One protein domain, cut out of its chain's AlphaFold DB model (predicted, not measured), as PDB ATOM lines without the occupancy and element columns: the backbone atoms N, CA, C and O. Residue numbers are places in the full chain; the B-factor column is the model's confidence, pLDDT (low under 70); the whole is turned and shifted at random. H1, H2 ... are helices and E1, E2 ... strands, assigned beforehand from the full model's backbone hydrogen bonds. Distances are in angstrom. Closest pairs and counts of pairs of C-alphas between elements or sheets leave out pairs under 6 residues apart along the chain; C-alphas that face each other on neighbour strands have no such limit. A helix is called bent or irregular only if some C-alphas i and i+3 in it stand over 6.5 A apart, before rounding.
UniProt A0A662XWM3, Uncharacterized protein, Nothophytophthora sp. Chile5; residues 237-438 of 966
ATOM      1  N   THR A 237      83.519  74.098  67.245       76.50
ATOM      2  CA  THR A 237      82.452  75.096  67.097       76.50
ATOM      3  C   THR A 237      81.496  75.093  68.288       76.50
ATOM      4  O   THR A 237      81.263  76.142  68.874       76.50
ATOM      5  N   GLN A 238      81.040  73.918  68.735       74.44
ATOM      6  CA  GLN A 238      80.178  73.797  69.916       74.44
ATOM      7  C   GLN A 238      80.868  74.311  71.184       74.44
ATOM      8  O   GLN A 238      80.245  74.979  72.008       74.44
ATOM      9  N   LEU A 239      82.160  74.019  71.348       79.62
ATOM     10  CA  LEU A 239      82.930  74.520  72.484       79.62
ATOM     11  C   LEU A 239      83.105  76.044  72.426       79.62
ATOM     12  O   LEU A 239      82.971  76.709  73.451       79.62
ATOM     13  N   ALA A 240      83.377  76.600  71.242       82.25
ATOM     14  CA  ALA A 240      83.489  78.043  71.046       82.25
ATOM     15  C   ALA A 240      82.164  78.763  71.346       82.25
ATOM     16  O   ALA A 240      82.167  79.757  72.072       82.25
ATOM     17  N   ASP A 241      81.034  78.221  70.884       81.62
ATOM     18  CA  ASP A 241      79.698  78.770  71.145       81.62
ATOM     19  C   ASP A 241      79.368  78.779  72.649       81.62
ATOM     20  O   ASP A 241      78.828  79.754  73.180       81.62
ATOM     21  N   LEU A 242      79.747  77.720  73.373       82.38
ATOM     22  CA  LEU A 242      79.559  77.633  74.825       82.38
ATOM     23  C   LEU A 242      80.438  78.622  75.597       82.38
ATOM     24  O   LEU A 242      79.971  79.209  76.574       82.38
ATOM     25  N   LEU A 243      81.684  78.838  75.168       84.06
ATOM     26  CA  LEU A 243      82.563  79.851  75.764       84.06
ATOM     27  C   LEU A 243      82.119  81.280  75.420       84.06
ATOM     28  O   LEU A 243      82.296  82.194  76.229       84.06
ATOM     29  N   ALA A 244      81.492  81.480  74.259       83.56
ATOM     30  CA  ALA A 244      80.914  82.756  73.850       83.56
ATOM     31  C   ALA A 244      79.630  83.112  74.621       83.56
ATOM     32  O   ALA A 244      79.239  84.282  74.652       83.56
ATOM     33  N   HIS A 245      78.990  82.143  75.284       84.94
ATOM     34  CA  HIS A 245      77.802  82.377  76.095       84.94
ATOM     35  C   HIS A 245      78.074  83.432  77.184       84.94
ATOM     36  O   HIS A 245      78.983  83.281  78.001       84.94
ATOM     37  N   SER A 246      77.241  84.477  77.252       83.06
ATOM     38  CA  SER A 246      77.483  85.689  78.062       83.06
ATOM     39  C   SER A 246      77.871  85.411  79.520       83.06
ATOM     40  O   SER A 246      78.828  85.986  80.028       83.06
ATOM     41  N   LYS A 247      77.170  84.477  80.176       83.12
ATOM     42  CA  LYS A 247      77.445  84.057  81.564       83.12
ATOM     43  C   LYS A 247      78.758  83.285  81.755       83.12
ATOM     44  O   LYS A 247      79.339  83.346  82.830       83.12
ATOM     45  N   VAL A 248      79.207  82.525  80.755       84.00
ATOM     46  CA  VAL A 248      80.491  81.800  80.809       84.00
ATOM     47  C   VAL A 248      81.622  82.794  80.587       84.00
ATOM     48  O   VAL A 248      82.571  82.852  81.369       84.00
ATOM     49  N   ARG A 249      81.460  83.649  79.573       86.56
ATOM     50  CA  ARG A 249      82.399  84.718  79.246       86.56
ATOM     51  C   ARG A 249      82.596  85.689  80.407       86.56
ATOM     52  O   ARG A 249      83.735  86.041  80.687       86.56
ATOM     53  N   SER A 250      81.533  86.075  81.116       86.62
ATOM     54  CA  SER A 250      81.642  86.984  82.266       86.62
ATOM     55  C   SER A 250      82.457  86.387  83.415       86.62
ATOM     56  O   SER A 250      83.300  87.077  83.980       86.62
ATOM     57  N   VAL A 251      82.271  85.099  83.731       86.62
ATOM     58  CA  VAL A 251      83.079  84.397  84.743       86.62
ATOM     59  C   VAL A 251      84.539  84.330  84.302       86.62
ATOM     60  O   VAL A 251      85.424  84.683  85.075       86.62
ATOM     61  N   MET A 252      84.799  83.942  83.054       86.38
ATOM     62  CA  MET A 252      86.158  83.803  82.522       86.38
ATOM     63  C   MET A 252      86.911  85.137  82.441       86.38
ATOM     64  O   MET A 252      88.091  85.197  82.785       86.38
ATOM     65  N   GLN A 253      86.227  86.225  82.073       88.44
ATOM     66  CA  GLN A 253      86.819  87.563  81.978       88.44
ATOM     67  C   GLN A 253      87.381  88.070  83.310       88.44
ATOM     68  O   GLN A 253      88.402  88.756  83.303       88.44
ATOM     69  N   ARG A 254      86.794  87.680  84.451       87.25
ATOM     70  CA  ARG A 254      87.330  88.020  85.786       87.25
ATOM     71  C   ARG A 254      88.738  87.472  86.011       87.25
ATOM     72  O   ARG A 254      89.553  88.112  86.662       87.25
ATOM     73  N   PHE A 255      89.033  86.308  85.436       88.69
ATOM     74  CA  PHE A 255      90.319  85.626  85.581       88.69
ATOM     75  C   PHE A 255      91.270  85.873  84.405       88.69
ATOM     76  O   PHE A 255      92.405  85.402  84.448       88.69
ATOM     77  N   ALA A 256      90.861  86.634  83.384       86.94
ATOM     78  CA  ALA A 256      91.661  86.870  82.183       86.94
ATOM     79  C   ALA A 256      93.036  87.474  82.505       86.94
ATOM     80  O   ALA A 256      94.053  86.989  82.015       86.94
ATOM     81  N   ARG A 257      93.074  88.500  83.365       85.69
ATOM     82  CA  ARG A 257      94.322  89.164  83.765       85.69
ATOM     83  C   ARG A 257      95.206  88.265  84.643       85.69
ATOM     84  O   ARG A 257      96.334  88.022  84.228       85.69
ATOM     85  N   PRO A 258      94.723  87.682  85.761       86.62
ATOM     86  CA  PRO A 258      95.536  86.760  86.554       86.62
ATOM     87  C   PRO A 258      96.069  85.557  85.765       86.62
ATOM     88  O   PRO A 258      97.218  85.173  85.949       86.62
ATOM     89  N   LEU A 259      95.267  84.957  84.874       86.75
ATOM     90  CA  LEU A 259      95.707  83.826  84.047       86.75
ATOM     91  C   LEU A 259      96.753  84.237  83.009       86.75
ATOM     92  O   LEU A 259      97.707  83.492  82.793       86.75
ATOM     93  N   ASN A 260      96.592  85.410  82.395       87.88
ATOM     94  CA  ASN A 260      97.587  85.965  81.484       87.88
ATOM     95  C   ASN A 260      98.908  86.232  82.222       87.88
ATOM     96  O   ASN A 260      99.952  85.741  81.803       87.88
ATOM     97  N   ASP A 261      98.858  86.909  83.369       84.44
ATOM     98  CA  ASP A 261     100.044  87.242  84.162       84.44
ATOM     99  C   ASP A 261     100.750  85.963  84.666       84.44
ATOM    100  O   ASP A 261     101.972  85.841  84.582       84.44
ATOM    101  N   LEU A 262      99.995  84.937  85.082       85.88
ATOM    102  CA  LEU A 262     100.551  83.625  85.441       85.88
ATOM    103  C   LEU A 262     101.233  82.923  84.261       85.88
ATOM    104  O   LEU A 262     102.250  82.260  84.465       85.88
ATOM    105  N   ALA A 263     100.686  83.047  83.053       85.81
ATOM    106  CA  ALA A 263     101.247  82.453  81.844       85.81
ATOM    107  C   ALA A 263     102.496  83.194  81.356       85.81
ATOM    108  O   ALA A 263     103.468  82.551  80.962       85.81
ATOM    109  N   THR A 264     102.516  84.527  81.449       84.19
ATOM    110  CA  THR A 264     103.666  85.349  81.031       84.19
ATOM    111  C   THR A 264     104.952  84.970  81.766       84.19
ATOM    112  O   THR A 264     106.017  84.972  81.156       84.19
ATOM    113  N   ALA A 265     104.848  84.520  83.022       80.19
ATOM    114  CA  ALA A 265     105.978  84.045  83.818       80.19
ATOM    115  C   ALA A 265     106.674  82.780  83.268       80.19
ATOM    116  O   ALA A 265     107.753  82.434  83.745       80.19
ATOM    117  N   TYR A 266     106.065  82.072  82.309       78.88
ATOM    118  CA  TYR A 266     106.638  80.886  81.652       78.88
ATOM    119  C   TYR A 266     107.129  81.159  80.228       78.88
ATOM    120  O   TYR A 266     107.719  80.268  79.621       78.88
ATOM    121  N   SER A 267     106.876  82.352  79.684       79.38
ATOM    122  CA  SER A 267     107.334  82.727  78.346       79.38
ATOM    123  C   SER A 267     108.834  83.004  78.359       79.38
ATOM    124  O   SER A 267     109.332  83.634  79.286       79.38
ATOM    125  N   SER A 268     109.561  82.623  77.308       70.38
ATOM    126  CA  SER A 268     110.965  83.031  77.130       70.38
ATOM    127  C   SER A 268     111.150  84.539  76.888       70.38
ATOM    128  O   SER A 268     112.274  85.026  76.904       70.38
ATOM    129  N   ASN A 269     110.062  85.279  76.647       67.06
ATOM    130  CA  ASN A 269     110.057  86.682  76.217       67.06
ATOM    131  C   ASN A 269     109.697  87.667  77.353       67.06
ATOM    132  O   ASN A 269     109.081  88.709  77.104       67.06
ATOM    133  N   VAL A 270     110.035  87.332  78.604       60.66
ATOM    134  CA  VAL A 270     109.762  88.173  79.786       60.66
ATOM    135  C   VAL A 270     110.395  89.562  79.611       60.66
ATOM    136  O   VAL A 270     111.588  89.667  79.346       60.66
ATOM    137  N   GLY A 271     109.597  90.629  79.753       52.78
ATOM    138  CA  GLY A 271     110.049  92.027  79.633       52.78
ATOM    139  C   GLY A 271     109.594  92.764  78.365       52.78
ATOM    140  O   GLY A 271     109.713  93.985  78.293       52.78
ATOM    141  N   LEU A 272     109.008  92.067  77.386       50.97
ATOM    142  CA  LEU A 272     108.303  92.698  76.264       50.97
ATOM    143  C   LEU A 272     106.856  93.040  76.663       50.97
ATOM    144  O   LEU A 272     106.290  92.426  77.565       50.97
ATOM    145  N   ALA A 273     106.239  94.031  76.004       54.50
ATOM    146  CA  ALA A 273     104.869  94.457  76.309       54.50
ATOM    147  C   ALA A 273     103.927  93.241  76.445       54.50
ATOM    148  O   ALA A 273     103.853  92.430  75.523       54.50
ATOM    149  N   HIS A 274     103.181  93.148  77.558       53.28
ATOM    150  CA  HIS A 274     102.360  91.994  77.986       53.28
ATOM    151  C   HIS A 274     101.439  91.401  76.893       53.28
ATOM    152  O   HIS A 274     100.996  90.259  76.990       53.28
ATOM    153  N   ARG A 275     101.142  92.164  75.834       52.72
ATOM    154  CA  ARG A 275     100.350  91.740  74.670       52.72
ATOM    155  C   ARG A 275     101.115  90.875  73.653       52.72
ATOM    156  O   ARG A 275     100.483  90.342  72.751       52.72
ATOM    157  N   ARG A 276     102.440  90.738  73.774       59.97
ATOM    158  CA  ARG A 276     103.308  89.970  72.856       59.97
ATOM    159  C   ARG A 276     103.938  88.724  73.491       59.97
ATOM    160  O   ARG A 276     104.688  88.025  72.818       59.97
ATOM    161  N   CYS A 277     103.639  88.427  74.757       75.00
ATOM    162  CA  CYS A 277     104.138  87.217  75.407       75.00
ATOM    163  C   CYS A 277     103.466  85.978  74.806       75.00
ATOM    164  O   CYS A 277     102.237  85.841  74.810       75.00
ATOM    165  N   VAL A 278     104.289  85.065  74.307       81.75
ATOM    166  CA  VAL A 278     103.885  83.842  73.612       81.75
ATOM    167  C   VAL A 278     104.466  82.632  74.326       81.75
ATOM    168  O   VAL A 278     105.572  82.705  74.860       81.75
ATOM    169  N   LEU A 279     103.710  81.539  74.345       80.81
ATOM    170  CA  LEU A 279     104.153  80.249  74.854       80.81
ATOM    171  C   LEU A 279     104.342  79.276  73.696       80.81
ATOM    172  O   LEU A 279     103.401  79.006  72.938       80.81
ATOM    173  N   LYS A 280     105.539  78.703  73.599       83.50
ATOM    174  CA  LYS A 280     105.795  77.519  72.767       83.50
ATOM    175  C   LYS A 280     105.184  76.283  73.425       83.50
ATOM    176  O   LYS A 280     104.910  76.284  74.623       83.50
ATOM    177  N   TYR A 281     105.006  75.194  72.676       82.75
ATOM    178  CA  TYR A 281     104.370  73.979  73.210       82.75
ATOM    179  C   TYR A 281     104.996  73.442  74.514       82.75
ATOM    180  O   TYR A 281     104.233  73.138  75.433       82.75
ATOM    181  N   PRO A 282     106.336  73.385  74.682       80.31
ATOM    182  CA  PRO A 282     106.934  72.934  75.941       80.31
ATOM    183  C   PRO A 282     106.618  73.860  77.127       80.31
ATOM    184  O   PRO A 282     106.342  73.387  78.230       80.31
ATOM    185  N   GLU A 283     106.609  75.175  76.895       83.69
ATOM    186  CA  GLU A 283     106.287  76.201  77.897       83.69
ATOM    187  C   GLU A 283     104.801  76.151  78.269       83.69
ATOM    188  O   GLU A 283     104.451  76.157  79.447       83.69
ATOM    189  N   PHE A 284     103.931  76.006  77.269       85.94
ATOM    190  CA  PHE A 284     102.488  75.818  77.417       85.94
ATOM    191  C   PHE A 284     102.147  74.546  78.202       85.94
ATOM    192  O   PHE A 284     101.366  74.580  79.154       85.94
ATOM    193  N   HIS A 285     102.761  73.421  77.833       84.44
ATOM    194  CA  HIS A 285     102.569  72.140  78.503       84.44
ATOM    195  C   HIS A 285     103.040  72.208  79.962       84.44
ATOM    196  O   HIS A 285     102.350  71.729  80.864       84.44
ATOM    197  N   ARG A 286     104.189  72.852  80.215       81.88
ATOM    198  CA  ARG A 286     104.699  73.096  81.570       81.88
ATOM    199  C   ARG A 286     103.756  73.987  82.379       81.88
ATOM    200  O   ARG A 286     103.406  73.611  83.492       81.88
ATOM    201  N   PHE A 287     103.302  75.105  81.811       86.12
ATOM    202  CA  PHE A 287     102.346  76.016  82.443       86.12
ATOM    203  C   PHE A 287     101.075  75.283  82.888       86.12
ATOM    204  O   PHE A 287     100.702  75.361  84.057       86.12
ATOM    205  N   LEU A 288     100.437  74.520  81.996       87.25
ATOM    206  CA  LEU A 288      99.187  73.825  82.312       87.25
ATOM    207  C   LEU A 288      99.367  72.704  83.336       87.25
ATOM    208  O   LEU A 288      98.531  72.571  84.227       87.25
ATOM    209  N   ARG A 289     100.463  71.941  83.258       82.50
ATOM    210  CA  ARG A 289     100.806  70.916  84.259       82.50
ATOM    211  C   ARG A 289     101.005  71.521  85.649       82.50
ATOM    212  O   ARG A 289     100.653  70.903  86.648       82.50
ATOM    213  N   ASP A 290     101.592  72.710  85.706       78.44
ATOM    214  CA  ASP A 290     101.909  73.391  86.957       78.44
ATOM    215  C   ASP A 290     100.684  74.149  87.525       78.44
ATOM    216  O   ASP A 290     100.617  74.418  88.727       78.44
ATOM    217  N   MET A 291      99.698  74.475  86.680       82.75
ATOM    218  CA  MET A 291      98.466  75.190  87.041       82.75
ATOM    219  C   MET A 291      97.290  74.272  87.392       82.75
ATOM    220  O   MET A 291      96.555  74.560  88.337       82.75
ATOM    221  N   ILE A 292      97.083  73.193  86.636       83.50
ATOM    222  CA  ILE A 292      95.928  72.300  86.778       83.50
ATOM    223  C   ILE A 292      96.323  71.098  87.652       83.50
ATOM    224  O   ILE A 292      97.308  70.424  87.350       83.50
ATOM    225  N   PRO A 293      95.572  70.780  88.724       75.38
ATOM    226  CA  PRO A 293      95.926  69.672  89.603       75.38
ATOM    227  C   PRO A 293      95.818  68.318  88.899       75.38
ATOM    228  O   PRO A 293      94.904  68.080  88.111       75.38
ATOM    229  N   LYS A 294      96.683  67.376  89.300       72.88
ATOM    230  CA  LYS A 294      96.717  65.992  88.782       72.88
ATOM    231  C   LYS A 294      95.391  65.227  88.921       72.88
ATOM    232  O   LYS A 294      95.199  64.228  88.238       72.88
ATOM    233  N   THR A 295      94.486  65.679  89.793       69.44
ATOM    234  CA  THR A 295      93.137  65.112  89.964       69.44
ATOM    235  C   THR A 295      92.227  65.353  88.759       69.44
ATOM    236  O   THR A 295      91.246  64.637  88.592       69.44
ATOM    237  N   VAL A 296      92.514  66.364  87.932       75.38
ATOM    238  CA  VAL A 296      91.805  66.628  86.675       75.38
ATOM    239  C   VAL A 296      92.603  65.963  85.552       75.38
ATOM    240  O   VAL A 296      93.621  66.488  85.107       75.38
ATOM    241  N   HIS A 297      92.176  64.778  85.117       70.75
ATOM    242  CA  HIS A 297      92.876  64.034  84.070       70.75
ATOM    243  C   HIS A 297      92.719  64.718  82.704       70.75
ATOM    244  O   HIS A 297      91.626  64.746  82.140       70.75
ATOM    245  N   ILE A 298      93.827  65.237  82.172       77.81
ATOM    246  CA  ILE A 298      93.938  65.791  80.817       77.81
ATOM    247  C   ILE A 298      95.026  65.001  80.089       77.81
ATOM    248  O   ILE A 298      96.130  64.838  80.614       77.81
ATOM    249  N   THR A 299      94.720  64.482  78.901       75.06
ATOM    250  CA  THR A 299      95.696  63.702  78.122       75.06
ATOM    251  C   THR A 299      96.658  64.617  77.356       75.06
ATOM    252  O   THR A 299      96.311  65.735  76.977       75.06
ATOM    253  N   SER A 300      97.878  64.148  77.074       72.94
ATOM    254  CA  SER A 300      98.839  64.879  76.226       72.94
ATOM    255  C   SER A 300      98.286  65.150  74.821       72.94
ATOM    256  O   SER A 300      98.532  66.215  74.254       72.94
ATOM    257  N   SER A 301      97.479  64.224  74.292       75.19
ATOM    258  CA  SER A 301      96.749  64.385  73.030       75.19
ATOM    259  C   SER A 301      95.761  65.557  73.087       75.19
ATOM    260  O   SER A 301      95.759  66.397  72.191       75.19
ATOM    261  N   GLU A 302      94.975  65.679  74.162       77.75
ATOM    262  CA  GLU A 302      94.051  66.806  74.368       77.75
ATOM    263  C   GLU A 302      94.788  68.140  74.485       77.75
ATOM    264  O   GLU A 302      94.382  69.121  73.865       77.75
ATOM    265  N   LEU A 303      95.905  68.173  75.216       80.25
ATOM    266  CA  LEU A 303      96.751  69.366  75.315       80.25
ATOM    267  C   LEU A 303      97.317  69.774  73.953       80.25
ATOM    268  O   LEU A 303      97.302  70.955  73.615       80.25
ATOM    269  N   CYS A 304      97.782  68.809  73.156       78.88
ATOM    270  CA  CYS A 304      98.267  69.052  71.798       78.88
ATOM    271  C   CYS A 304      97.156  69.594  70.889       78.88
ATOM    272  O   CYS A 304      97.372  70.556  70.157       78.88
ATOM    273  N   LYS A 305      95.951  69.020  70.966       78.25
ATOM    274  CA  LYS A 305      94.773  69.458  70.205       78.25
ATOM    275  C   LYS A 305      94.361  70.892  70.555       78.25
ATOM    276  O   LYS A 305      94.204  71.712  69.654       78.25
ATOM    277  N   VAL A 306      94.236  71.210  71.847       83.75
ATOM    278  CA  VAL A 306      93.903  72.569  72.317       83.75
ATOM    279  C   VAL A 306      94.984  73.564  71.901       83.75
ATOM    280  O   VAL A 306      94.661  74.635  71.401       83.75
ATOM    281  N   PHE A 307      96.262  73.197  72.022       84.44
ATOM    282  CA  PHE A 307      97.373  74.040  71.588       84.44
ATOM    283  C   PHE A 307      97.331  74.338  70.083       84.44
ATOM    284  O   PHE A 307      97.376  75.502  69.679       84.44
ATOM    285  N   MET A 308      97.189  73.303  69.246       79.38
ATOM    286  CA  MET A 308      97.089  73.469  67.793       79.38
ATOM    287  C   MET A 308      95.884  74.328  67.411       79.38
ATOM    288  O   MET A 308      96.032  75.239  66.600       79.38
ATOM    289  N   HIS A 309      94.725  74.108  68.039       80.62
ATOM    290  CA  HIS A 309      93.539  74.932  67.822       80.62
ATOM    291  C   HIS A 309      93.807  76.403  68.186       80.62
ATOM    292  O   HIS A 309      93.709  77.284  67.333       80.62
ATOM    293  N   SER A 310      94.252  76.686  69.413       80.44
ATOM    294  CA  SER A 310      94.514  78.055  69.889       80.44
ATOM    295  C   SER A 310      95.602  78.795  69.098       80.44
ATOM    296  O   SER A 310      95.528  80.020  68.952       80.44
ATOM    297  N   SER A 311      96.585  78.073  68.552       76.12
ATOM    298  CA  SER A 311      97.633  78.645  67.691       76.12
ATOM    299  C   SER A 311      97.140  79.014  66.282       76.12
ATOM    300  O   SER A 311      97.710  79.897  65.647       76.12
ATOM    301  N   ARG A 312      96.063  78.383  65.788       68.88
ATOM    302  CA  ARG A 312      95.598  78.515  64.393       68.88
ATOM    303  C   ARG A 312      94.335  79.361  64.210       68.88
ATOM    304  O   ARG A 312      94.127  79.861  63.110       68.88
ATOM    305  N   VAL A 313      93.534  79.580  65.257       59.06
ATOM    306  CA  VAL A 313      92.259  80.338  65.192       59.06
ATOM    307  C   VAL A 313      92.402  81.751  64.589       59.06
ATOM    308  O   VAL A 313      91.491  82.210  63.911       59.06
ATOM    309  N   GLU A 314      93.546  82.427  64.742       47.31
ATOM    310  CA  GLU A 314      93.768  83.770  64.163       47.31
ATOM    311  C   GLU A 314      94.161  83.760  62.676       47.31
ATOM    312  O   GLU A 314      93.938  84.755  61.988       47.31
ATOM    313  N   ARG A 315      94.666  82.637  62.140       46.84
ATOM    314  CA  ARG A 315      95.026  82.529  60.711       46.84
ATOM    315  C   ARG A 315      93.801  82.511  59.791       46.84
ATOM    316  O   ARG A 315      93.941  82.722  58.595       46.84
ATOM    317  N   CYS A 316      92.603  82.297  60.337       35.69
ATOM    318  CA  CYS A 316      91.346  82.318  59.585       35.69
ATOM    319  C   CYS A 316      90.595  83.661  59.649       35.69
ATOM    320  O   CYS A 316      89.547  83.782  59.020       35.69
ATOM    321  N   SER A 317      91.080  84.662  60.399       31.50
ATOM    322  CA  SER A 317      90.378  85.951  60.576       31.50
ATOM    323  C   SER A 317      90.956  87.121  59.773       31.50
ATOM    324  O   SER A 317      90.337  88.181  59.750       31.50
ATOM    325  N   PHE A 318      92.079  86.946  59.072       31.98
ATOM    326  CA  PHE A 318      92.587  87.937  58.120       31.98
ATOM    327  C   PHE A 318      92.279  87.491  56.688       31.98
ATOM    328  O   PHE A 318      92.915  86.594  56.149       31.98
ATOM    329  N   GLY A 319      91.271  88.120  56.081       30.98
ATOM    330  CA  GLY A 319      90.957  87.987  54.659       30.98
ATOM    331  C   GLY A 319      91.967  88.730  53.784       30.98
ATOM    332  O   GLY A 319      91.634  89.775  53.232       30.98
ATOM    333  N   GLY A 320      93.192  88.212  53.686       30.61
ATOM    334  CA  GLY A 320      94.219  88.677  52.753       30.61
ATOM    335  C   GLY A 320      94.675  87.531  51.852       30.61
ATOM    336  O   GLY A 320      95.079  86.485  52.347       30.61
ATOM    337  N   GLU A 321      94.573  87.724  50.538       35.50
ATOM    338  CA  GLU A 321      94.936  86.785  49.466       35.50
ATOM    339  C   GLU A 321      96.460  86.596  49.295       35.50
ATOM    340  O   GLU A 321      96.972  86.650  48.179       35.50
ATOM    341  N   GLU A 322      97.212  86.355  50.368       32.03
ATOM    342  CA  GLU A 322      98.630  85.996  50.254       32.03
ATOM    343  C   GLU A 322      98.852  84.540  50.671       32.03
ATOM    344  O   GLU A 322      98.506  84.110  51.772       32.03
ATOM    345  N   LEU A 323      99.384  83.760  49.723       36.03
ATOM    346  CA  LEU A 323      99.797  82.372  49.910       36.03
ATOM    347  C   LEU A 323     100.724  82.269  51.135       36.03
ATOM    348  O   LEU A 323     101.668  83.056  51.224       36.03
ATOM    349  N   PRO A 324     100.570  81.254  52.007       35.03
ATOM    350  CA  PRO A 324     101.608  80.949  52.977       35.03
ATOM    351  C   PRO A 324     102.853  80.522  52.196       35.03
ATOM    352  O   PRO A 324     102.885  79.455  51.578       35.03
ATOM    353  N   SER A 325     103.872  81.379  52.173       31.14
ATOM    354  CA  SER A 325     105.184  81.000  51.657       31.14
ATOM    355  C   SER A 325     105.705  79.812  52.473       31.14
ATOM    356  O   SER A 325     105.443  79.710  53.673       31.14
ATOM    357  N   SER A 326     106.469  78.909  51.856       36.78
ATOM    358  CA  SER A 326     107.086  77.743  52.516       36.78
ATOM    359  C   SER A 326     107.955  78.098  53.740       36.78
ATOM    360  O   SER A 326     108.302  77.226  54.535       36.78
ATOM    361  N   SER A 327     108.248  79.387  53.949       34.91
ATOM    362  CA  SER A 327     108.937  79.926  55.125       34.91
ATOM    363  C   SER A 327     108.030  80.213  56.343       34.91
ATOM    364  O   SER A 327     108.526  80.364  57.459       34.91
ATOM    365  N   GLU A 328     106.698  80.216  56.187       40.75
ATOM    366  CA  GLU A 328     105.707  80.532  57.235       40.75
ATOM    367  C   GLU A 328     105.075  79.300  57.918       40.75
ATOM    368  O   GLU A 328     104.004  79.345  58.534       40.75
ATOM    369  N   THR A 329     105.825  78.199  57.987       43.25
ATOM    370  CA  THR A 329     105.730  77.265  59.132       43.25
ATOM    371  C   THR A 329     106.125  77.939  60.466       43.25
ATOM    372  O   THR A 329     106.057  77.322  61.531       43.25
ATOM    373  N   GLY A 330     106.478  79.230  60.413       48.53
ATOM    374  CA  GLY A 330     106.809  80.152  61.490       48.53
ATOM    375  C   GLY A 330     105.883  80.084  62.703       48.53
ATOM    376  O   GLY A 330     104.840  80.730  62.762       48.53
ATOM    377  N   LYS A 331     106.370  79.325  63.689       58.94
ATOM    378  CA  LYS A 331     106.103  79.398  65.131       58.94
ATOM    379  C   LYS A 331     104.673  79.037  65.555       58.94
ATOM    380  O   LYS A 331     103.817  79.892  65.753       58.94
ATOM    381  N   LEU A 332     104.436  77.737  65.773       70.75
ATOM    382  CA  LEU A 332     103.311  77.269  66.593       70.75
ATOM    383  C   LEU A 332     103.489  77.805  68.020       70.75
ATOM    384  O   LEU A 332     104.235  77.247  68.825       70.75
ATOM    385  N   GLU A 333     102.819  78.914  68.301       79.44
ATOM    386  CA  GLU A 333     102.887  79.662  69.551       79.44
ATOM    387  C   GLU A 333     101.469  80.063  69.975       79.44
ATOM    388  O   GLU A 333     100.600  80.333  69.143       79.44
ATOM    389  N   VAL A 334     101.215  80.097  71.283       81.25
ATOM    390  CA  VAL A 334      99.943  80.574  71.839       81.25
ATOM    391  C   VAL A 334     100.204  81.846  72.629       81.25
ATOM    392  O   VAL A 334     101.020  81.865  73.547       81.25
ATOM    393  N   THR A 335      99.497  82.920  72.288       84.50
ATOM    394  CA  THR A 335      99.576  84.181  73.031       84.50
ATOM    395  C   THR A 335      99.026  83.995  74.444       84.50
ATOM    396  O   THR A 335      97.989  83.359  74.643       84.50
ATOM    397  N   CYS A 336      99.689  84.573  75.449       82.62
ATOM    398  CA  CYS A 336      99.256  84.453  76.849       82.62
ATOM    399  C   CYS A 336      97.833  85.017  77.071       82.62
ATOM    400  O   CYS A 336      97.091  84.539  77.928       82.62
ATOM    401  N   ALA A 337      97.387  85.941  76.213       79.81
ATOM    402  CA  ALA A 337      96.015  86.449  76.193       79.81
ATOM    403  C   ALA A 337      94.947  85.364  75.918       79.81
ATOM    404  O   ALA A 337      93.820  85.485  76.394       79.81
ATOM    405  N   LYS A 338      95.293  84.284  75.203       84.69
ATOM    406  CA  LYS A 338      94.385  83.166  74.881       84.69
ATOM    407  C   LYS A 338      94.293  82.111  75.986       84.69
ATOM    408  O   LYS A 338      93.540  81.149  75.851       84.69
ATOM    409  N   MET A 339      95.032  82.265  77.087       86.88
ATOM    410  CA  MET A 339      95.041  81.267  78.169       86.88
ATOM    411  C   MET A 339      93.678  81.120  78.839       86.88
ATOM    412  O   MET A 339      93.344  80.039  79.318       86.88
ATOM    413  N   MET A 340      92.866  82.176  78.810       86.69
ATOM    414  CA  MET A 340      91.469  82.115  79.221       86.69
ATOM    415  C   MET A 340      90.701  81.073  78.389       86.69
ATOM    416  O   MET A 340      90.137  80.141  78.952       86.69
ATOM    417  N   ASP A 341      90.745  81.159  77.060       86.25
ATOM    418  CA  ASP A 341      90.021  80.229  76.187       86.25
ATOM    419  C   ASP A 341      90.558  78.800  76.321       86.25
ATOM    420  O   ASP A 341      89.779  77.855  76.410       86.25
ATOM    421  N   VAL A 342      91.881  78.638  76.442       88.31
ATOM    422  CA  VAL A 342      92.533  77.341  76.704       88.31
ATOM    423  C   VAL A 342      91.984  76.691  77.975       88.31
ATOM    424  O   VAL A 342      91.558  75.536  77.943       88.31
ATOM    425  N   VAL A 343      91.972  77.419  79.095       87.94
ATOM    426  CA  VAL A 343      91.444  76.916  80.374       87.94
ATOM    427  C   VAL A 343      89.949  76.615  80.254       87.94
ATOM    428  O   VAL A 343      89.486  75.610  80.794       87.94
ATOM    429  N   GLY A 344      89.203  77.422  79.495       86.69
ATOM    430  CA  GLY A 344      87.794  77.185  79.184       86.69
ATOM    431  C   GLY A 344      87.562  75.877  78.422       86.69
ATOM    432  O   GLY A 344      86.750  75.056  78.850       86.69
ATOM    433  N   TYR A 345      88.310  75.635  77.344       87.62
ATOM    434  CA  TYR A 345      88.238  74.389  76.575       87.62
ATOM    435  C   TYR A 345      88.560  73.171  77.447       87.62
ATOM    436  O   TYR A 345      87.840  72.172  77.414       87.62
ATOM    437  N   LEU A 346      89.594  73.267  78.287       87.19
ATOM    438  CA  LEU A 346      89.965  72.192  79.207       87.19
ATOM    439  C   LEU A 346      88.906  71.954  80.288       87.19
ATOM    440  O   LEU A 346      88.640  70.799  80.617       87.19
ATOM    441  N   ALA A 347      88.253  73.001  80.801       86.06
ATOM    442  CA  ALA A 347      87.163  72.865  81.769       86.06
ATOM    443  C   ALA A 347      85.986  72.076  81.188       86.06
ATOM    444  O   ALA A 347      85.503  71.131  81.815       86.06
ATOM    445  N   LEU A 348      85.560  72.433  79.973       83.94
ATOM    446  CA  LEU A 348      84.435  71.792  79.289       83.94
ATOM    447  C   LEU A 348      84.722  70.332  78.922       83.94
ATOM    448  O   LEU A 348      83.805  69.515  78.918       83.94
ATOM    449  N   LEU A 349      85.984  69.984  78.662       79.38
ATOM    450  CA  LEU A 349      86.385  68.610  78.365       79.38
ATOM    451  C   LEU A 349      86.599  67.774  79.634       79.38
ATOM    452  O   LEU A 349      86.131  66.639  79.714       79.38
ATOM    453  N   ALA A 350      87.348  68.275  80.616       78.81
ATOM    454  CA  ALA A 350      87.864  67.465  81.720       78.81
ATOM    455  C   ALA A 350      86.907  67.352  82.918       78.81
ATOM    456  O   ALA A 350      86.832  66.294  83.544       78.81
ATOM    457  N   ILE A 351      86.139  68.399  83.234       80.81
ATOM    458  CA  ILE A 351      85.281  68.405  84.430       80.81
ATOM    459  C   ILE A 351      84.065  67.477  84.298       80.81
ATOM    460  O   ILE A 351      83.836  66.694  85.221       80.81
ATOM    461  N   PRO A 352      83.322  67.447  83.173       73.69
ATOM    462  CA  PRO A 352      82.233  66.482  83.009       73.69
ATOM    463  C   PRO A 352      82.700  65.022  83.127       73.69
ATOM    464  O   PRO A 352      81.986  64.185  83.681       73.69
ATOM    465  N   ARG A 353      83.927  64.721  82.670       71.81
ATOM    466  CA  ARG A 353      84.567  63.403  82.826       71.81
ATOM    467  C   ARG A 353      84.880  63.086  84.282       71.81
ATOM    468  O   ARG A 353      84.540  62.004  84.756       71.81
ATOM    469  N   LEU A 354      85.489  64.034  84.993       69.38
ATOM    470  CA  LEU A 354      85.822  63.891  86.410       69.38
ATOM    471  C   LEU A 354      84.578  63.592  87.257       69.38
ATOM    472  O   LEU A 354      84.615  62.734  88.137       69.38
ATOM    473  N   VAL A 355      83.475  64.282  86.972       69.25
ATOM    474  CA  VAL A 355      82.217  64.114  87.703       69.25
ATOM    475  C   VAL A 355      81.586  62.748  87.421       69.25
ATOM    476  O   VAL A 355      81.253  62.037  88.364       69.25
ATOM    477  N   LYS A 356      81.517  62.313  86.154       66.81
ATOM    478  CA  LYS A 356      81.013  60.970  85.803       66.81
ATOM    479  C   LYS A 356      81.850  59.836  86.405       66.81
ATOM    480  O   LYS A 356      81.283  58.859  86.889       66.81
ATOM    481  N   ALA A 357      83.178  59.973  86.418       61.91
ATOM    482  CA  ALA A 357      84.073  58.978  87.012       61.91
ATOM    483  C   ALA A 357      83.827  58.801  88.522       61.91
ATOM    484  O   ALA A 357      83.880  57.680  89.028       61.91
ATOM    485  N   LYS A 358      83.492  59.884  89.237       62.84
ATOM    486  CA  LYS A 358      83.106  59.824  90.657       62.84
ATOM    487  C   LYS A 358      81.736  59.170  90.888       62.84
ATOM    488  O   LYS A 358      81.512  58.627  91.965       62.84
ATOM    489  N   GLU A 359      80.840  59.180  89.899       62.00
ATOM    490  CA  GLU A 359      79.473  58.640  90.008       62.00
ATOM    491  C   GLU A 359      79.327  57.162  89.580       62.00
ATOM    492  O   GLU A 359      78.223  56.627  89.642       62.00
ATOM    493  N   LYS A 360      80.415  56.473  89.189       53.88
ATOM    494  CA  LYS A 360      80.420  55.060  88.730       53.88
ATOM    495  C   LYS A 360      79.461  54.747  87.556       53.88
ATOM    496  O   LYS A 360      79.110  53.588  87.347       53.88
ATOM    497  N   ALA A 361      79.040  55.745  86.779       48.22
ATOM    498  CA  ALA A 361      78.216  55.539  85.584       48.22
ATOM    499  C   ALA A 361      79.077  55.106  84.379       48.22
ATOM    500  O   ALA A 361      80.249  55.480  84.293       48.22
ATOM    501  N   SER A 362      78.507  54.331  83.442       43.00
ATOM    502  CA  SER A 362      79.221  53.870  82.243       43.00
ATOM    503  C   SER A 362      79.817  55.050  81.463       43.00
ATOM    504  O   SER A 362      79.188  56.094  81.266       43.00
ATOM    505  N   ALA A 363      81.074  54.891  81.047       43.94
ATOM    506  CA  ALA A 363      81.924  55.948  80.506       43.94
ATOM    507  C   ALA A 363      81.585  56.369  79.060       43.94
ATOM    508  O   ALA A 363      82.450  56.899  78.363       43.94
ATOM    509  N   ASP A 364      80.344  56.176  78.598       45.44
ATOM    510  CA  ASP A 364      79.932  56.678  77.288       45.44
ATOM    511  C   ASP A 364      79.717  58.199  77.355       45.44
ATOM    512  O   ASP A 364      78.737  58.742  77.885       45.44
ATOM    513  N   LEU A 365      80.726  58.910  76.853       47.97
ATOM    514  CA  LEU A 365      80.802  60.371  76.775       47.97
ATOM    515  C   LEU A 365      80.032  60.948  75.583       47.97
ATOM    516  O   LEU A 365      79.796  62.152  75.543       47.97
ATOM    517  N   THR A 366      79.587  60.099  74.660       48.78
ATOM    518  CA  THR A 366      78.843  60.459  73.442       48.78
ATOM    519  C   THR A 366      77.467  61.080  73.714       48.78
ATOM    520  O   THR A 366      76.911  61.723  72.831       48.78
ATOM    521  N   ASN A 367      76.941  60.947  74.939       49.12
ATOM    522  CA  ASN A 367      75.598  61.400  75.323       49.12
ATOM    523  C   ASN A 367      75.572  62.616  76.276       49.12
ATOM    524  O   ASN A 367      74.525  62.920  76.850       49.12
ATOM    525  N   VAL A 368      76.696  63.306  76.509       54.56
ATOM    526  CA  VAL A 368      76.704  64.498  77.382       54.56
ATOM    527  C   VAL A 368      76.257  65.722  76.585       54.56
ATOM    528  O   VAL A 368      77.003  66.220  75.751       54.56
ATOM    529  N   PHE A 369      75.068  66.256  76.862       60.06
ATOM    530  CA  PHE A 369      74.658  67.556  76.326       60.06
ATOM    531  C   PHE A 369      75.143  68.675  77.256       60.06
ATOM    532  O   PHE A 369      74.648  68.831  78.374       60.06
ATOM    533  N   LEU A 370      76.120  69.468  76.807       63.16
ATOM    534  CA  LEU A 370      76.579  70.649  77.541       63.16
ATOM    535  C   LEU A 370      75.553  71.782  77.411       63.16
ATOM    536  O   LEU A 370      75.367  72.351  76.341       63.16
ATOM    537  N   THR A 371      74.902  72.136  78.518       73.31
ATOM    538  CA  THR A 371      74.080  73.352  78.603       73.31
ATOM    539  C   THR A 371      74.929  74.543  79.051       73.31
ATOM    540  O   THR A 371      75.935  74.371  79.742       73.31
ATOM    541  N   GLY A 372      74.502  75.776  78.751       73.81
ATOM    542  CA  GLY A 372      75.194  76.984  79.229       73.81
ATOM    543  C   GLY A 372      75.333  77.047  80.760       73.81
ATOM    544  O   GLY A 372      76.326  77.558  81.270       73.81
ATOM    545  N   LYS A 373      74.389  76.463  81.515       78.62
ATOM    546  CA  LYS A 373      74.481  76.335  82.983       78.62
ATOM    547  C   LYS A 373      75.582  75.359  83.407       78.62
ATOM    548  O   LYS A 373      76.357  75.676  84.305       78.62
ATOM    549  N   LEU A 374      75.667  74.203  82.745       78.38
ATOM    550  CA  LEU A 374      76.710  73.210  83.001       78.38
ATOM    551  C   LEU A 374      78.096  73.745  82.619       78.38
ATOM    552  O   LEU A 374      79.046  73.520  83.360       78.38
ATOM    553  N   ALA A 375      78.201  74.514  81.532       81.75
ATOM    554  CA  ALA A 375      79.439  75.177  81.126       81.75
ATOM    555  C   ALA A 375      79.952  76.159  82.194       81.75
ATOM    556  O   ALA A 375      81.127  76.114  82.554       81.75
ATOM    557  N   VAL A 376      79.066  76.989  82.764       85.94
ATOM    558  CA  VAL A 376      79.419  77.892  83.876       85.94
ATOM    559  C   VAL A 376      79.925  77.098  85.083       85.94
ATOM    560  O   VAL A 376      80.964  77.441  85.643       85.94
ATOM    561  N   GLN A 377      79.221  76.035  85.479       85.25
ATOM    562  CA  GLN A 377      79.620  75.230  86.638       85.25
ATOM    563  C   GLN A 377      80.930  74.470  86.396       85.25
ATOM    564  O   GLN A 377      81.785  74.445  87.275       85.25
ATOM    565  N   ALA A 378      81.141  73.931  85.193       85.81
ATOM    566  CA  ALA A 378      82.376  73.241  84.827       85.81
ATOM    567  C   ALA A 378      83.591  74.176  84.906       85.81
ATOM    568  O   ALA A 378      84.618  73.823  85.486       85.81
ATOM    569  N   VAL A 379      83.456  75.399  84.392       89.00
ATOM    570  CA  VAL A 379      84.486  76.438  84.506       89.00
ATOM    571  C   VAL A 379      84.765  76.786  85.970       89.00
ATOM    572  O   VAL A 379      85.923  76.763  86.389       89.00
ATOM    573  N   LYS A 380      83.728  77.051  86.775       91.00
ATOM    574  CA  LYS A 380      83.889  77.374  88.205       91.00
ATOM    575  C   LYS A 380      84.541  76.232  88.988       91.00
ATOM    576  O   LYS A 380      85.420  76.479  89.812       91.00
ATOM    577  N   ALA A 381      84.180  74.985  88.692       87.94
ATOM    578  CA  ALA A 381      84.785  73.807  89.299       87.94
ATOM    579  C   ALA A 381      86.278  73.678  88.952       87.94
ATOM    580  O   ALA A 381      87.083  73.424  89.850       87.94
ATOM    581  N   LEU A 382      86.682  73.908  87.693       88.94
ATOM    582  CA  LEU A 382      88.105  73.903  87.328       88.94
ATOM    583  C   LEU A 382      88.872  75.038  88.024       88.94
ATOM    584  O   LEU A 382      89.949  74.799  88.563       88.94
ATOM    585  N   LEU A 383      88.316  76.251  88.068       90.75
ATOM    586  CA  LEU A 383      88.935  77.388  88.764       90.75
ATOM    587  C   LEU A 383      89.097  77.125  90.269       90.75
ATOM    588  O   LEU A 383      90.131  77.467  90.841       90.75
ATOM    589  N   HIS A 384      88.131  76.450  90.898       89.75
ATOM    590  CA  HIS A 384      88.224  76.012  92.294       89.75
ATOM    591  C   HIS A 384      89.347  74.989  92.500       89.75
ATOM    592  O   HIS A 384      90.145  75.113  93.429       89.75
ATOM    593  N   HIS A 385      89.481  74.023  91.592       86.94
ATOM    594  CA  HIS A 385      90.598  73.080  91.600       86.94
ATOM    595  C   HIS A 385      91.961  73.772  91.457       86.94
ATOM    596  O   HIS A 385      92.888  73.443  92.199       86.94
ATOM    597  N   ILE A 386      92.078  74.745  90.548       88.19
ATOM    598  CA  ILE A 386      93.294  75.552  90.370       88.19
ATOM    599  C   ILE A 386      93.596  76.352  91.646       88.19
ATOM    600  O   ILE A 386      94.732  76.350  92.110       88.19
ATOM    601  N   SER A 387      92.590  76.980  92.260       87.62
ATOM    602  CA  SER A 387      92.750  77.743  93.505       87.62
ATOM    603  C   SER A 387      93.296  76.884  94.651       87.62
ATOM    604  O   SER A 387      94.290  77.250  95.279       87.62
ATOM    605  N   ASN A 388      92.727  75.692  94.864       85.31
ATOM    606  CA  ASN A 388      93.191  74.750  95.891       85.31
ATOM    607  C   ASN A 388      94.620  74.254  95.625       85.31
ATOM    608  O   ASN A 388      95.410  74.081  96.550       85.31
ATOM    609  N   HIS A 389      94.974  74.051  94.355       83.88
ATOM    610  CA  HIS A 389      96.330  73.669  93.969       83.88
ATOM    611  C   HIS A 389      97.334  74.804  94.215       83.88
ATOM    612  O   HIS A 389      98.414  74.580  94.762       83.88
ATOM    613  N   LEU A 390      96.962  76.038  93.871       80.94
ATOM    614  CA  LEU A 390      97.787  77.223  94.086       80.94
ATOM    615  C   LEU A 390      97.889  77.624  95.563       80.94
ATOM    616  O   LEU A 390      98.844  78.311  95.915       80.94
ATOM    617  N   SER A 391      96.963  77.236  96.440       76.56
ATOM    618  CA  SER A 391      97.016  77.549  97.878       76.56
ATOM    619  C   SER A 391      97.815  76.527  98.705       76.56
ATOM    620  O   SER A 391      98.308  76.867  99.782       76.56
ATOM    621  N   ALA A 392      98.015  75.306  98.199       69.00
ATOM    622  CA  ALA A 392      98.709  74.232  98.911       69.00
ATOM    623  C   ALA A 392     100.213  74.512  99.149       69.00
ATOM    624  O   ALA A 392     100.932  74.993  98.265       69.00
ATOM    625  N   LYS A 393     100.722  74.133 100.337       52.03
ATOM    626  CA  LYS A 393     102.146  74.248 100.743       52.03
ATOM    627  C   LYS A 393     103.115  73.447  99.850       52.03
ATOM    628  O   LYS A 393     104.308  73.740  99.826       52.03
ATOM    629  N   SER A 394     102.607  72.477  99.087       41.69
ATOM    630  CA  SER A 394     103.356  71.680  98.102       41.69
ATOM    631  C   SER A 394     103.789  72.471  96.858       41.69
ATOM    632  O   SER A 394     104.637  72.003  96.104       41.69
ATOM    633  N   SER A 395     103.279  73.692  96.661       47.50
ATOM    634  CA  SER A 395     103.734  74.615  95.606       47.50
ATOM    635  C   SER A 395     105.128  75.230  95.862       47.50
ATOM    636  O   SER A 395     105.635  75.970  95.019       47.50
ATOM    637  N   SER A 396     105.773  74.899  96.990       44.81
ATOM    638  CA  SER A 396     107.105  75.376  97.410       44.81
ATOM    639  C   SER A 396     108.273  74.911  96.527       44.81
ATOM    640  O   SER A 396     109.334  75.527  96.558       44.81
ATOM    641  N   TYR A 397     108.079  73.890  95.682       42.00
ATOM    642  CA  TYR A 397     109.099  73.401  94.737       42.00
ATOM    643  C   TYR A 397     109.259  74.258  93.481       42.00
ATOM    644  O   TYR A 397     110.108  73.989  92.631       42.00
ATOM    645  N   MET A 398     108.438  75.290  93.328       52.69
ATOM    646  CA  MET A 398     108.476  76.120  92.144       52.69
ATOM    647  C   MET A 398     109.358  77.336  92.420       52.69
ATOM    648  O   MET A 398     108.881  78.327  92.966       52.69
ATOM    649  N   LYS A 399     110.646  77.271  92.044       47.91
ATOM    650  CA  LYS A 399     111.502  78.468  91.928       47.91
ATOM    651  C   LYS A 399     110.785  79.447  91.003       47.91
ATOM    652  O   LYS A 399     110.749  79.229  89.794       47.91
ATOM    653  N   LYS A 400     110.137  80.461  91.567       57.03
ATOM    654  CA  LYS A 400     109.236  81.328  90.815       57.03
ATOM    655  C   LYS A 400     109.532  82.789  91.083       57.03
ATOM    656  O   LYS A 400     109.705  83.211  92.222       57.03
ATOM    657  N   ASN A 401     109.593  83.514  89.973       63.91
ATOM    658  CA  ASN A 401     109.832  84.942  89.875       63.91
ATOM    659  C   ASN A 401     108.788  85.733  90.696       63.91
ATOM    660  O   ASN A 401     107.663  85.264  90.900       63.91
ATOM    661  N   ALA A 402     109.138  86.939  91.151       70.06
ATOM    662  CA  ALA A 402     108.254  87.801  91.944       70.06
ATOM    663  C   ALA A 402     106.911  88.076  91.234       70.06
ATOM    664  O   ALA A 402     105.859  88.144  91.872       70.06
ATOM    665  N   GLU A 403     106.941  88.140  89.902       71.62
ATOM    666  CA  GLU A 403     105.780  88.327  89.028       71.62
ATOM    667  C   GLU A 403     104.769  87.179  89.126       71.62
ATOM    668  O   GLU A 403     103.575  87.427  89.303       71.62
ATOM    669  N   PHE A 404     105.231  85.923  89.127       79.88
ATOM    670  CA  PHE A 404     104.338  84.777  89.310       79.88
ATOM    671  C   PHE A 404     103.680  84.818  90.689       79.88
ATOM    672  O   PHE A 404     102.483  84.567  90.818       79.88
ATOM    673  N   SER A 405     104.451  85.127  91.734       78.56
ATOM    674  CA  SER A 405     103.924  85.204  93.100       78.56
ATOM    675  C   SER A 405     102.838  86.273  93.212       78.56
ATOM    676  O   SER A 405     101.785  86.013  93.793       78.56
ATOM    677  N   ARG A 406     103.034  87.437  92.581       79.50
ATOM    678  CA  ARG A 406     102.026  88.503  92.507       79.50
ATOM    679  C   ARG A 406     100.767  88.056  91.759       79.50
ATOM    680  O   ARG A 406      99.666  88.233  92.281       79.50
ATOM    681  N   ALA A 407     100.920  87.432  90.592       82.62
ATOM    682  CA  ALA A 407      99.802  86.936  89.787       82.62
ATOM    683  C   ALA A 407      99.022  85.814  90.501       82.62
ATOM    684  O   ALA A 407      97.792  85.774  90.462       82.62
ATOM    685  N   ARG A 408      99.718  84.946  91.247       86.25
ATOM    686  CA  ARG A 408      99.115  83.915  92.107       86.25
ATOM    687  C   ARG A 408      98.244  84.534  93.194       86.25
ATOM    688  O   ARG A 408      97.119  84.082  93.387       86.25
ATOM    689  N   VAL A 409      98.742  85.550  93.904       83.81
ATOM    690  CA  VAL A 409      97.945  86.238  94.934       83.81
ATOM    691  C   VAL A 409      96.707  86.881  94.311       83.81
ATOM    692  O   VAL A 409      95.614  86.715  94.845       83.81
ATOM    693  N   GLN A 410      96.844  87.539  93.156       85.31
ATOM    694  CA  GLN A 410      95.707  88.123  92.436       85.31
ATOM    695  C   GLN A 410      94.669  87.072  92.024       85.31
ATOM    696  O   GLN A 410      93.476  87.285  92.234       85.31
ATOM    697  N   PHE A 411      95.106  85.917  91.514       90.31
ATOM    698  CA  PHE A 411      94.211  84.808  91.179       90.31
ATOM    699  C   PHE A 411      93.430  84.316  92.406       90.31
ATOM    700  O   PHE A 411      92.211  84.162  92.344       90.31
ATOM    701  N   LEU A 412      94.116  84.093  93.532       88.81
ATOM    702  CA  LEU A 412      93.490  83.618  94.772       88.81
ATOM    703  C   LEU A 412      92.510  84.647  95.355       88.81
ATOM    704  O   LEU A 412      91.454  84.267  95.860       88.81
ATOM    705  N   LEU A 413      92.832  85.941  95.274       86.69
ATOM    706  CA  LEU A 413      91.939  87.019  95.709       86.69
ATOM    707  C   LEU A 413      90.658  87.066  94.869       86.69
ATOM    708  O   LEU A 413      89.567  87.087  95.441       86.69
ATOM    709  N   GLU A 414      90.774  87.019  93.539       89.31
ATOM    710  CA  GLU A 414      89.608  86.995  92.646       89.31
ATOM    711  C   GLU A 414      88.768  85.729  92.826       89.31
ATOM    712  O   GLU A 414      87.538  85.802  92.865       89.31
ATOM    713  N   PHE A 415      89.407  84.572  93.029       90.81
ATOM    714  CA  PHE A 415      88.684  83.339  93.335       90.81
ATOM    715  C   PHE A 415      87.900  83.450  94.644       90.81
ATOM    716  O   PHE A 415      86.709  83.148  94.667       90.81
ATOM    717  N   ASN A 416      88.527  83.926  95.723       86.25
ATOM    718  CA  ASN A 416      87.857  84.098  97.014       86.25
ATOM    719  C   ASN A 416      86.697  85.099  96.934       86.25
ATOM    720  O   ASN A 416      85.679  84.912  97.601       86.25
ATOM    721  N   LYS A 417      86.829  86.149  96.114       87.88
ATOM    722  CA  LYS A 417      85.755  87.111  95.851       87.88
ATOM    723  C   LYS A 417      84.575  86.440  95.144       87.88
ATOM    724  O   LYS A 417      83.461  86.498  95.655       87.88
ATOM    725  N   MET A 418      84.825  85.738  94.036       91.25
ATOM    726  CA  MET A 418      83.797  84.980  93.311       91.25
ATOM    727  C   MET A 418      83.125  83.926  94.204       91.25
ATOM    728  O   MET A 418      81.903  83.807  94.200       91.25
ATOM    729  N   HIS A 419      83.900  83.178  94.995       87.31
ATOM    730  CA  HIS A 419      83.363  82.116  95.850       87.31
ATOM    731  C   HIS A 419      82.475  82.670  96.966       87.31
ATOM    732  O   HIS A 419      81.451  82.072  97.277       87.31
ATOM    733  N   ARG A 420      82.802  83.846  97.520       84.38
ATOM    734  CA  ARG A 420      81.938  84.557  98.480       84.38
ATOM    735  C   ARG A 420      80.664  85.104  97.839       84.38
ATOM    736  O   ARG A 420      79.606  84.985  98.445       84.38
ATOM    737  N   GLU A 421      80.754  85.680  96.639       85.62
ATOM    738  CA  GLU A 421      79.579  86.139  95.876       85.62
ATOM    739  C   GLU A 421      78.623  84.978  95.559       85.62
ATOM    740  O   GLU A 421      77.407  85.140  95.615       85.62
ATOM    741  N   ASP A 422      79.169  83.787  95.309       84.31
ATOM    742  CA  ASP A 422      78.415  82.545  95.127       84.31
ATOM    743  C   ASP A 422      78.048  81.855  96.458       84.31
ATOM    744  O   ASP A 422      77.760  80.664  96.459       84.31
ATOM    745  N   ALA A 423      78.084  82.546  97.604       81.31
ATOM    746  CA  ALA A 423      77.724  81.997  98.920       81.31
ATOM    747  C   ALA A 423      78.466  80.696  99.309       81.31
ATOM    748  O   ALA A 423      77.914  79.829  99.985       81.31
ATOM    749  N   LEU A 424      79.730  80.566  98.896       81.25
ATOM    750  CA  LEU A 424      80.608  79.421  99.162       81.25
ATOM    751  C   LEU A 424      80.081  78.083  98.616       81.25
ATOM    752  O   LEU A 424      80.395  77.022  99.158       81.25
ATOM    753  N   LEU A 425      79.310  78.120  97.525       79.69
ATOM    754  CA  LEU A 425      78.784  76.923  96.870       79.69
ATOM    755  C   LEU A 425      79.888  75.920  96.500       79.69
ATOM    756  O   LEU A 425      80.978  76.283  96.047       79.69
ATOM    757  N   ASP A 426      79.573  74.631  96.639       81.31
ATOM    758  CA  ASP A 426      80.405  73.562  96.101       81.31
ATOM    759  C   ASP A 426      80.100  73.354  94.611       81.31
ATOM    760  O   ASP A 426      79.126  72.715  94.212       81.31
ATOM    761  N   TYR A 427      80.965  73.901  93.763       82.75
ATOM    762  CA  TYR A 427      80.811  73.813  92.314       82.75
ATOM    763  C   TYR A 427      80.868  72.372  91.770       82.75
ATOM    764  O   TYR A 427      80.300  72.110  90.710       82.75
ATOM    765  N   GLN A 428      81.504  71.418  92.472       77.12
ATOM    766  CA  GLN A 428      81.541  70.018  92.020       77.12
ATOM    767  C   GLN A 428      80.171  69.348  92.156       77.12
ATOM    768  O   GLN A 428      79.697  68.735  91.197       77.12
ATOM    769  N   SER A 429      79.509  69.492  93.308       77.25
ATOM    770  CA  SER A 429      78.148  68.974  93.499       77.25
ATOM    771  C   SER A 429      77.134  69.641  92.563       77.25
ATOM    772  O   SER A 429      76.242  68.963  92.046       77.25
ATOM    773  N   GLY A 430      77.319  70.927  92.244       75.12
ATOM    774  CA  GLY A 430      76.529  71.632  91.228       75.12
ATOM    775  C   GLY A 430      76.662  71.032  89.821       75.12
ATOM    776  O   GLY A 430      75.661  70.885  89.116       75.12
ATOM    777  N   CYS A 431      77.870  70.624  89.414       75.88
ATOM    778  CA  CYS A 431      78.076  69.888  88.162       75.88
ATOM    779  C   CYS A 431      77.404  68.506  88.177       75.88
ATOM    780  O   CYS A 431      76.778  68.137  87.184       75.88
ATOM    781  N   SER A 432      77.505  67.760  89.284       75.62
ATOM    782  CA  SER A 432      76.838  66.456  89.455       75.62
ATOM    783  C   SER A 432      75.323  66.552  89.302       75.62
ATOM    784  O   SER A 432      74.727  65.768  88.569       75.62
ATOM    785  N   ALA A 433      74.690  67.533  89.949       73.69
ATOM    786  CA  ALA A 433      73.242  67.722  89.878       73.69
ATOM    787  C   ALA A 433      72.766  67.987  88.438       73.69
ATOM    788  O   ALA A 433      71.859  67.316  87.950       73.69
ATOM    789  N   LEU A 434      73.447  68.886  87.722       71.38
ATOM    790  CA  LEU A 434      73.112  69.225  86.333       71.38
ATOM    791  C   LEU A 434      73.366  68.076  85.347       71.38
ATOM    792  O   LEU A 434      72.703  68.004  84.313       71.38
ATOM    793  N   LEU A 435      74.315  67.185  85.644       69.44
ATOM    794  CA  LEU A 435      74.563  65.987  84.838       69.44
ATOM    795  C   LEU A 435      73.519  64.884  85.082       69.44
ATOM    796  O   LEU A 435      73.250  64.115  84.161       69.44
ATOM    797  N   ARG A 436      72.900  64.827  86.272       65.94
ATOM    798  CA  ARG A 436      71.798  63.894  86.593       65.94
ATOM    799  C   ARG A 436      70.433  64.336  86.064       65.94
ATOM    800  O   ARG A 436      69.584  63.485  85.833       65.94
ATOM    801  N   GLU A 437      70.219  65.633  85.848       57.47
ATOM    802  CA  GLU A 437      68.968  66.183  85.290       57.47
ATOM    803  C   GLU A 437      68.791  65.936  83.772       57.47
ATOM    804  O   GLU A 437      67.778  66.330  83.194       57.47
ATOM    805  N   LEU A 438      69.741  65.268  83.104       51.28
ATOM    806  CA  LEU A 438      69.623  64.872  81.696       51.28
ATOM    807  C   LEU A 438      68.709  63.633  81.561       51.28
ATOM    808  O   LEU A 438      69.047  62.572  82.086       51.28
TER     809      LEU A 438
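This is residues 237 to 438 of the 966 residues of an uncharacterized protein of Nothophytophthora sp. Chile5 (UniProt A0A662XWM3). Two long helices, H5 and H6, cross at about a right angle in the core of a mostly helical body, with H2a and H9 along H6 and H8 crossing its last part. A small antiparallel sheet, E1 and E2, sits at the first end of H5, near H3 and H4, and the loop of residues 317 to 330 sticks out. The printed part has 202 residues, with nine named helices and two named strands in the order H1 H2 E1 H3 H4 E2 H5 H6 H7 H8 H9. It is compact, with a radius of gyration of the C-alphas of 17.6 A, and spans 51 by 40 by 29 A.

E1, residues 278 to 280, and E2, residues 333 to 335, are antiparallel at 149 degrees; N 279 and O 334, 2.8 A apart, are within hydrogen-bond range. H3, residues 281 to 291, touches H4, residues 300 to 316, with 303 to 307 of H4 alone, closest at C-alphas 281 and 307, 7.2 A. H5, residues 336 to 358, touches the hub H6, residues 372 to 391, with 344 to 352 and 375 to 382 alone, about perpendicular at 81 degrees; the closest C-alphas, 347 and 379, are 5.2 A apart. H1, residues 237 to 244, touches H5 with 341 to 348 of H5 alone, closest at C-alphas 239 and 345, 6.7 A. H2, residues 246 to 264, is one helix by its hydrogen bonds but bent, C-alphas 254 and 257 being 7.4 A apart; arms H2a, 246 to 254, and H2b, 257 to 264, stand at 60 degrees. H2a touches H6 with 372 to 380 of H6 alone, at a shallow tilt of 16 degrees, closest at C-alphas 248 and 376, 5.1 A. H8, residues 402 to 421, touches H2b with 403 to 411 of H8 alone, closest at C-alphas 258 and 411, 5.2 A. H9, residues 427 to 436, touches H6 at a shallow tilt of 32 degrees, opposite ways, closest at C-alphas 381 and 427, 5.0 A. H7, residues 393 to 397, is close but not clearly touching H6, C-alphas 389 and 395 being 7.6 A apart. Every O i to N i+4 pair is within hydrogen-bond range in H1, H2b, H3, H6, H8 and H9, against 3 of 5 in H2a, 10 of 13 in H4, 15 of 19 in H5 and 0 of 1 in H7, where 1 of 2 O i to N i+3 pairs is.

H1 begins at C-alpha 237, (82.452, 75.096, 67.097), and H9 ends at C-alpha 436, (71.798, 63.894, 86.593). From first to last C-alpha H5 measures 32.5 A, H8 29.0 A and H6 28.7 A.

The C-alphas farthest apart, of Ser 326 and Ala 423, are 55.1 A apart. The printed part has no cut; the links H2 to E1, H4 to E2 and H5 to H6 are long. Mean pLDDT of the printed part is 72.9, and 60 residues are under 70, among them 312 to 331 and 354 to 370.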